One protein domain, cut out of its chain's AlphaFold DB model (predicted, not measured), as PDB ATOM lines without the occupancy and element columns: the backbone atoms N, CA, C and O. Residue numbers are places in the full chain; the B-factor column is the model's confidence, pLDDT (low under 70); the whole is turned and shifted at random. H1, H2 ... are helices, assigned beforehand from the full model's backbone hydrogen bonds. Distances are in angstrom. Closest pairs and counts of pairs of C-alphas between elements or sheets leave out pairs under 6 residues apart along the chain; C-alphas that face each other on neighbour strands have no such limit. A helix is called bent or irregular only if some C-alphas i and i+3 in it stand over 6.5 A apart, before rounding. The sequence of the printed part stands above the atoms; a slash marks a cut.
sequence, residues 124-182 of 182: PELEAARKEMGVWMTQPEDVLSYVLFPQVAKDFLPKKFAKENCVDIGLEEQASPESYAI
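AT A GLANCE: This is residues 124 to 182 of the 182 residues of a protein of bioreactor metagenome (UniProt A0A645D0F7). A hairpin of two helices, H2 and the longer H3, has the third helix, H1, packed at a slant on one side of it, and each of the three touches the other two. H3 is kinked and runs on beyond its contact with H2; after it comes a tail with no named element, residues 166 to 182, which folds back on itself. The printed part has 59 residues with three named helices, in the order H1, H2, H3, and no named strand; its class is all helix. It is compact, with a radius of gyration of the C-alphas of 10.7 A, and its C-alphas span 30 by 23 by 17 A.

HOW THE PARTS SIT: Begin with the longest helix, H3, residues 150 to 165, which has a kink of 43 degrees near residue 159. Look next at H2, residues 140 to 148, which forms a helical hairpin with H3: they run opposite ways at a shallow tilt of 27 degrees. H3 touches H2 with residues 152 to 157 alone, and the closest C-alphas, those of Tyr 146 and Ala 153, are 5.0 A apart. Now turn to H1, residues 126 to 136, which touches H2; their closest C-alphas, of Arg 130 and Val 143, are 6.0 A apart. H1 and H2 run opposite ways at a steep tilt of 66 degrees. H1 also touches H3, with the closest C-alphas, of Trp 136 and Pro 158, 6.0 A apart. These two run the same way at a steep tilt of 41 degrees. In the backbones, 5 of 7 O i to N i+4 pairs are within hydrogen-bond range in H1, 4 of 5 in H2 and 8 of 12 in H3.

IN THESE COORDINATES: Find C-alpha 150 at (106.380, 263.774, 231.699); from there H3 runs 19.8 A to C-alpha 165 at (96.834, 280.178, 226.009). It is irregular: C-alphas 160 and 163 are 7.6 A apart. H2 runs from Pro 140 to Leu 148, 13.2 A between their C-alphas. Find C-alpha 126 at (98.237, 258.754, 224.168), where H1 begins; it ends 14.7 A away at C-alpha 136. H1 is irregular too, with C-alphas 132 and 135 8.9 A apart.

THE WHOLE: The C-alphas of Pro 124 and Lys 163 are the two farthest apart, at 31.2 A. The printed part has no cut and ends at Ile 182, the chain's last residue. The links from H1 to H2 and from H2 to H3 are both tight, with 3 residues and 1 residue. In residues 166 to 182 the C-alphas lie 8 to 15 A from the mean of all C-alphas. The mean pLDDT of the printed part is 80.6, and residues 170 to 182 of this predicted model are under 70.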
ATOM      1  N   PRO A 124      97.855 251.518 225.751       95.06
ATOM      2  CA  PRO A 124      97.917 252.768 224.998       95.06
ATOM      3  C   PRO A 124      97.780 254.012 225.897       95.06
ATOM      4  O   PRO A 124      96.748 254.217 226.531       95.06
ATOM      5  N   GLU A 125      98.794 254.885 225.907       93.00
ATOM      6  CA  GLU A 125      98.861 256.029 226.842       93.00
ATOM      7  C   GLU A 125      98.472 257.381 226.211       93.00
ATOM      8  O   GLU A 125      98.229 258.353 226.925       93.00
ATOM      9  N   LEU A 126      98.383 257.470 224.875       92.62
ATOM     10  CA  LEU A 126      98.237 258.754 224.168       92.62
ATOM     11  C   LEU A 126      96.948 259.512 224.510       92.62
ATOM     12  O   LEU A 126      96.991 260.725 224.690       92.62
ATOM     13  N   GLU A 127      95.808 258.828 224.605       92.31
ATOM     14  CA  GLU A 127      94.529 259.486 224.913       92.31
ATOM     15  C   GLU A 127      94.508 260.047 226.340       92.31
ATOM     16  O   GLU A 127      94.094 261.186 226.565       92.31
ATOM     17  N   ALA A 128      95.029 259.280 227.302       90.94
ATOM     18  CA  ALA A 128      95.174 259.736 228.680       90.94
ATOM     19  C   ALA A 128      96.129 260.938 228.768       90.94
ATOM     20  O   ALA A 128      95.794 261.947 229.387       90.94
ATOM     21  N   ALA A 129      97.262 260.869 228.063       91.56
ATOM     22  CA  ALA A 129      98.245 261.942 227.980       91.56
ATOM     23  C   ALA A 129      97.666 263.236 227.381       91.56
ATOM     24  O   ALA A 129      97.911 264.319 227.907       91.56
ATOM     25  N   ARG A 130      96.852 263.150 226.316       90.31
ATOM     26  CA  ARG A 130      96.167 264.325 225.738       90.31
ATOM     27  C   ARG A 130      95.218 264.972 226.734       90.31
ATOM     28  O   ARG A 130      95.199 266.195 226.851       90.31
ATOM     29  N   LYS A 131      94.439 264.154 227.445       89.56
ATOM     30  CA  LYS A 131      93.488 264.639 228.448       89.56
ATOM     31  C   LYS A 131      94.199 265.349 229.599       89.56
ATOM     32  O   LYS A 131      93.712 266.374 230.059       89.56
ATOM     33  N   GLU A 132      95.326 264.808 230.050       87.00
ATOM     34  CA  GLU A 132      96.110 265.398 231.134       87.00
ATOM     35  C   GLU A 132      96.807 266.697 230.711       87.00
ATOM     36  O   GLU A 132      96.836 267.657 231.477       87.00
ATOM     37  N   MET A 133      97.322 266.750 229.479       84.56
ATOM     38  CA  MET A 133      97.978 267.942 228.942       84.56
ATOM     39  C   MET A 133      97.005 269.083 228.649       84.56
ATOM     40  O   MET A 133      97.350 270.243 228.872       84.56
ATOM     41  N   GLY A 134      95.796 268.774 228.174       86.88
ATOM     42  CA  GLY A 134      94.714 269.741 227.995       86.88
ATOM     43  C   GLY A 134      95.160 271.014 227.270       86.88
ATOM     44  O   GLY A 134      95.668 270.961 226.151       86.88
ATOM     45  N   VAL A 135      94.986 272.158 227.939       84.88
ATOM     46  CA  VAL A 135      95.316 273.496 227.417       84.88
ATOM     47  C   VAL A 135      96.803 273.695 227.129       84.88
ATOM     48  O   VAL A 135      97.149 274.559 226.337       84.88
ATOM     49  N   TRP A 136      97.693 272.901 227.724       85.06
ATOM     50  CA  TRP A 136      99.142 273.016 227.523       85.06
ATOM     51  C   TRP A 136      99.630 272.376 226.220       85.06
ATOM     52  O   TRP A 136     100.802 272.509 225.870       85.06
ATOM     53  N   MET A 137      98.742 271.690 225.498       86.81
ATOM     54  CA  MET A 137      99.010 271.158 224.168       86.81
ATOM     55  C   MET A 137      98.602 272.185 223.104       86.81
ATOM     56  O   MET A 137      97.418 272.387 222.846       86.81
ATOM     57  N   THR A 138      99.587 272.786 222.443       87.44
ATOM     58  CA  THR A 138      99.377 273.717 221.316       87.44
ATOM     59  C   THR A 138      99.519 273.027 219.959       87.44
ATOM     60  O   THR A 138      98.927 273.455 218.968       87.44
ATOM     61  N   GLN A 139     100.264 271.919 219.919       91.19
ATOM     62  CA  GLN A 139     100.514 271.100 218.733       91.19
ATOM     63  C   GLN A 139     100.592 269.603 219.101       91.19
ATOM     64  O   GLN A 139     100.823 269.259 220.266       91.19
ATOM     65  N   PRO A 140     100.423 268.679 218.136       89.88
ATOM     66  CA  PRO A 140     100.479 267.236 218.391       89.88
ATOM     67  C   PRO A 140     101.786 266.745 219.034       89.88
ATOM     68  O   PRO A 140     101.782 265.742 219.743       89.88
ATOM     69  N   GLU A 141     102.901 267.433 218.811       94.12
ATOM     70  CA  GLU A 141     104.223 267.080 219.331       94.12
ATOM     71  C   GLU A 141     104.376 267.384 220.830       94.12
ATOM     72  O   GLU A 141     105.218 266.780 221.502       94.12
ATOM     73  N   ASP A 142     103.543 268.266 221.391       92.06
ATOM     74  CA  ASP A 142     103.595 268.603 222.818       92.06
ATOM     75  C   ASP A 142     103.165 267.403 223.674       92.06
ATOM     76  O   ASP A 142     103.798 267.104 224.688       92.06
ATOM     77  N   VAL A 143     102.160 266.636 223.225       92.81
ATOM     78  CA  VAL A 143     101.780 265.394 223.919       92.81
ATOM     79  C   VAL A 143     102.862 264.319 223.794       92.81
ATOM     80  O   VAL A 143     103.065 263.552 224.730       92.81
ATOM     81  N   LEU A 144     103.620 264.281 222.691       94.56
ATOM     82  CA  LEU A 144     104.760 263.364 222.569       94.56
ATOM     83  C   LEU A 144     105.888 263.752 223.527       94.56
ATOM     84  O   LEU A 144     106.501 262.881 224.140       94.56
ATOM     85  N   SER A 145     106.127 265.054 223.696       94.06
ATOM     86  CA  SER A 145     107.093 265.567 224.672       94.06
ATOM     87  C   SER A 145     106.689 265.180 226.095       94.06
ATOM     88  O   SER A 145     107.541 264.756 226.875       94.06
ATOM     89  N   TYR A 146     105.389 265.247 226.402       93.00
ATOM     90  CA  TYR A 146     104.837 264.765 227.665       93.00
ATOM     91  C   TYR A 146     105.020 263.259 227.857       93.00
ATOM     92  O   TYR A 146     105.542 262.847 228.883       93.00
ATOM     93  N   VAL A 147     104.681 262.432 226.867       93.12
ATOM     94  CA  VAL A 147     104.839 260.970 226.972       93.12
ATOM     95  C   VAL A 147     106.307 260.560 227.150       93.12
ATOM     96  O   VAL A 147     106.606 259.659 227.927       93.12
ATOM     97  N   LEU A 148     107.240 261.222 226.459       93.31
ATOM     98  CA  LEU A 148     108.669 260.902 226.553       93.31
ATOM     99  C   LEU A 148     109.313 261.424 227.845       93.31
ATOM    100  O   LEU A 148     110.171 260.750 228.415       93.31
ATOM    101  N   PHE A 149     108.917 262.617 228.300       93.31
ATOM    102  CA  PHE A 149     109.505 263.285 229.463       93.31
ATOM    103  C   PHE A 149     108.433 263.975 230.330       93.31
ATOM    104  O   PHE A 149     108.415 265.208 230.400       93.31
ATOM    105  N   PRO A 150     107.574 263.221 231.049       90.06
ATOM    106  CA  PRO A 150     106.380 263.774 231.699       90.06
ATOM    107  C   PRO A 150     106.666 264.947 232.635       90.06
ATOM    108  O   PRO A 150     106.051 266.004 232.513       90.06
ATOM    109  N   GLN A 151     107.647 264.796 233.530       87.19
ATOM    110  CA  GLN A 151     107.986 265.836 234.503       87.19
ATOM    111  C   GLN A 151     108.594 267.079 233.841       87.19
ATOM    112  O   GLN A 151     108.285 268.201 234.229       87.19
ATOM    113  N   VAL A 152     109.443 266.889 232.824       90.38
ATOM    114  CA  VAL A 152     110.082 268.003 232.103       90.38
ATOM    115  C   VAL A 152     109.043 268.770 231.296       90.38
ATOM    116  O   VAL A 152     109.045 269.995 231.300       90.38
ATOM    117  N   ALA A 153     108.136 268.062 230.626       90.25
ATOM    118  CA  ALA A 153     107.065 268.661 229.847       90.25
ATOM    119  C   ALA A 153     106.069 269.426 230.731       90.25
ATOM    120  O   ALA A 153     105.688 270.540 230.373       90.25
ATOM    121  N   LYS A 154     105.712 268.866 231.896       85.88
ATOM    122  CA  LYS A 154     104.882 269.533 232.909       85.88
ATOM    123  C   LYS A 154     105.514 270.829 233.408       85.88
ATOM    124  O   LYS A 154     104.813 271.816 233.535       85.88
ATOM    125  N   ASP A 155     106.828 270.884 233.595       86.88
ATOM    126  CA  ASP A 155     107.474 272.147 233.972       86.88
ATOM    127  C   ASP A 155     107.603 273.132 232.788       86.88
ATOM    128  O   ASP A 155     107.363 274.334 232.909       86.88
ATOM    129  N   PHE A 156     107.980 272.630 231.611       90.50
ATOM    130  CA  PHE A 156     108.372 273.450 230.464       90.50
ATOM    131  C   PHE A 156     107.194 274.054 229.687       90.50
ATOM    132  O   PHE A 156     107.215 275.241 229.354       90.50
ATOM    133  N   LEU A 157     106.184 273.247 229.356       89.88
ATOM    134  CA  LEU A 157     105.110 273.646 228.441       89.88
ATOM    135  C   LEU A 157     104.226 274.778 228.993       89.88
ATOM    136  O   LEU A 157     103.957 275.712 228.238       89.88
ATOM    137  N   PRO A 158     103.850 274.809 230.282       87.38
ATOM    138  CA  PRO A 158     103.126 275.950 230.838       87.38
ATOM    139  C   PRO A 158     103.945 277.223 230.858       87.38
ATOM    140  O   PRO A 158     103.452 278.268 230.443       87.38
ATOM    141  N   LYS A 159     105.216 277.150 231.273       87.44
ATOM    142  CA  LYS A 159     106.118 278.311 231.249       87.44
ATOM    143  C   LYS A 159     106.237 278.894 229.843       87.44
ATOM    144  O   LYS A 159     106.364 280.106 229.686       87.44
ATOM    145  N   LYS A 160     106.185 278.033 228.825       88.12
ATOM    146  CA  LYS A 160     106.228 278.432 227.421       88.12
ATOM    147  C   LYS A 160     104.900 279.017 226.929       88.12
ATOM    148  O   LYS A 160     104.923 280.049 226.266       88.12
ATOM    149  N   PHE A 161     103.771 278.384 227.247       88.94
ATOM    150  CA  PHE A 161     102.492 278.649 226.582       88.94
ATOM    151  C   PHE A 161     101.438 279.373 227.426       88.94
ATOM    152  O   PHE A 161     100.411 279.764 226.885       88.94
ATOM    153  N   ALA A 162     101.678 279.646 228.712       85.38
ATOM    154  CA  ALA A 162     100.727 280.354 229.583       85.38
ATOM    155  C   ALA A 162     100.221 281.675 228.993       85.38
ATOM    156  O   ALA A 162      99.022 281.946 228.994       85.38
ATOM    157  N   LYS A 163     101.122 282.473 228.408       83.19
ATOM    158  CA  LYS A 163     100.748 283.744 227.776       83.19
ATOM    159  C   LYS A 163      99.919 283.549 226.505       83.19
ATOM    160  O   LYS A 163      98.981 284.307 226.277       83.19
ATOM    161  N   GLU A 164     100.282 282.571 225.680       84.88
ATOM    162  CA  GLU A 164      99.608 282.283 224.407       84.88
ATOM    163  C   GLU A 164      98.213 281.693 224.637       84.88
ATOM    164  O   GLU A 164      97.264 282.076 223.960       84.88
ATOM    165  N   ASN A 165      98.084 280.837 225.649       84.69
ATOM    166  CA  ASN A 165      96.834 280.178 226.009       84.69
ATOM    167  C   ASN A 165      95.964 281.011 226.961       84.69
ATOM    168  O   ASN A 165      94.846 280.607 227.263       84.69
ATOM    169  N   CYS A 166      96.462 282.162 227.425       82.31
ATOM    170  CA  CYS A 166      95.806 283.019 228.413       82.31
ATOM    171  C   CYS A 166      95.419 282.266 229.704       82.31
ATOM    172  O   CYS A 166      94.327 282.470 230.232       82.31
ATOM    173  N   VAL A 167      96.316 281.405 230.198       79.88
ATOM    174  CA  VAL A 167      96.123 280.601 231.419       79.88
ATOM    175  C   VAL A 167      97.107 281.052 232.497       79.88
ATOM    176  O   VAL A 167      98.314 281.119 232.250       79.88
ATOM    177  N   ASP A 168      96.605 281.311 233.706       74.75
ATOM    178  CA  ASP A 168      97.428 281.657 234.866       74.75
ATOM    179  C   ASP A 168      97.961 280.393 235.563       74.75
ATOM    180  O   ASP A 168      97.211 279.569 236.095       74.75
ATOM    181  N   ILE A 169      99.288 280.241 235.593       71.44
ATOM    182  CA  ILE A 169      99.950 279.095 236.228       71.44
ATOM    183  C   ILE A 169      99.710 279.140 237.746       71.44
ATOM    184  O   ILE A 169     100.066 280.112 238.408       71.44
ATOM    185  N   GLY A 170      99.153 278.061 238.306       65.50
ATOM    186  CA  GLY A 170      98.969 277.895 239.754       65.50
ATOM    187  C   GLY A 170      97.620 278.358 240.319       65.50
ATOM    188  O   GLY A 170      97.433 278.255 241.529       65.50
ATOM    189  N   LEU A 171      96.685 278.833 239.482       64.81
ATOM    190  CA  LEU A 171      95.330 279.227 239.910       64.81
ATOM    191  C   LEU A 171      94.232 278.194 239.585       64.81
ATOM    192  O   LEU A 171      93.141 278.282 240.144       64.81
ATOM    193  N   GLU A 172      94.503 277.212 238.722       59.16
ATOM    194  CA  GLU A 172      93.553 276.151 238.349       59.16
ATOM    195  C   GLU A 172      93.768 274.851 239.146       59.16
ATOM    196  O   GLU A 172      94.885 274.556 239.580       59.16
ATOM    197  N   GLU A 173      92.706 274.050 239.316       53.59
ATOM    198  CA  GLU A 173      92.795 272.699 239.889       53.59
ATOM    199  C   GLU A 173      93.660 271.799 239.000       53.59
ATOM    200  O   GLU A 173      93.382 271.584 237.820       53.59
ATOM    201  N   GLN A 174      94.723 271.247 239.581       55.69
ATOM    202  CA  GLN A 174      95.695 270.436 238.859       55.69
ATOM    203  C   GLN A 174      95.395 268.956 239.065       55.69
ATOM    204  O   GLN A 174      95.304 268.483 240.197       55.69
ATOM    205  N   ALA A 175      95.314 268.199 237.970       56.12
ATOM    206  CA  ALA A 175      95.127 266.749 238.030       56.12
ATOM    207  C   ALA A 175      96.299 266.019 238.725       56.12
ATOM    208  O   ALA A 175      96.111 264.923 239.249       56.12
ATOM    209  N   SER A 176      97.491 266.630 238.772       54.31
ATOM    210  CA  SER A 176      98.636 266.143 239.549       54.31
ATOM    211  C   SER A 176      99.243 267.271 240.399       54.31
ATOM    212  O   SER A 176      99.746 268.227 239.829       54.31
ATOM    213  N   PRO A 177      99.277 267.183 241.739       47.91
ATOM    214  CA  PRO A 177      99.856 268.233 242.593       47.91
ATOM    215  C   PRO A 177     101.365 268.467 242.388       47.91
ATOM    216  O   PRO A 177     101.894 269.506 242.763       47.91
ATOM    217  N   GLU A 178     102.072 267.498 241.800       52.06
ATOM    218  CA  GLU A 178     103.526 267.535 241.583       52.06
ATOM    219  C   GLU A 178     103.948 268.352 240.346       52.06
ATOM    220  O   GLU A 178     105.141 268.537 240.102       52.06
ATOM    221  N   SER A 179     102.997 268.810 239.521       45.19
ATOM    222  CA  SER A 179     103.311 269.302 238.173       45.19
ATOM    223  C   SER A 179     103.720 270.768 238.067       45.19
ATOM    224  O   SER A 179     104.250 271.124 237.023       45.19
ATOM    225  N   TYR A 180     103.545 271.608 239.093       49.94
ATOM    226  CA  TYR A 180     103.868 273.043 238.981       49.94
ATOM    227  C   TYR A 180     104.334 273.655 240.308       49.94
ATOM    228  O   TYR A 180     103.785 274.654 240.774       49.94
ATOM    229  N   ALA A 181     105.341 273.056 240.946       39.59
ATOM    230  CA  ALA A 181     106.027 273.739 242.037       39.59
ATOM    231  C   ALA A 181     106.797 274.945 241.466       39.59
ATOM    232  O   ALA A 181     107.685 274.771 240.629       39.59
ATOM    233  N   ILE A 182     106.422 276.153 241.895       45.38
ATOM    234  CA  ILE A 182     107.278 277.344 241.791       45.38
ATOM    235  C   ILE A 182     108.385 277.223 242.837       45.38
ATOM    236  O   ILE A 182     108.048 276.876 243.993       45.38
TER     237      ILE A 182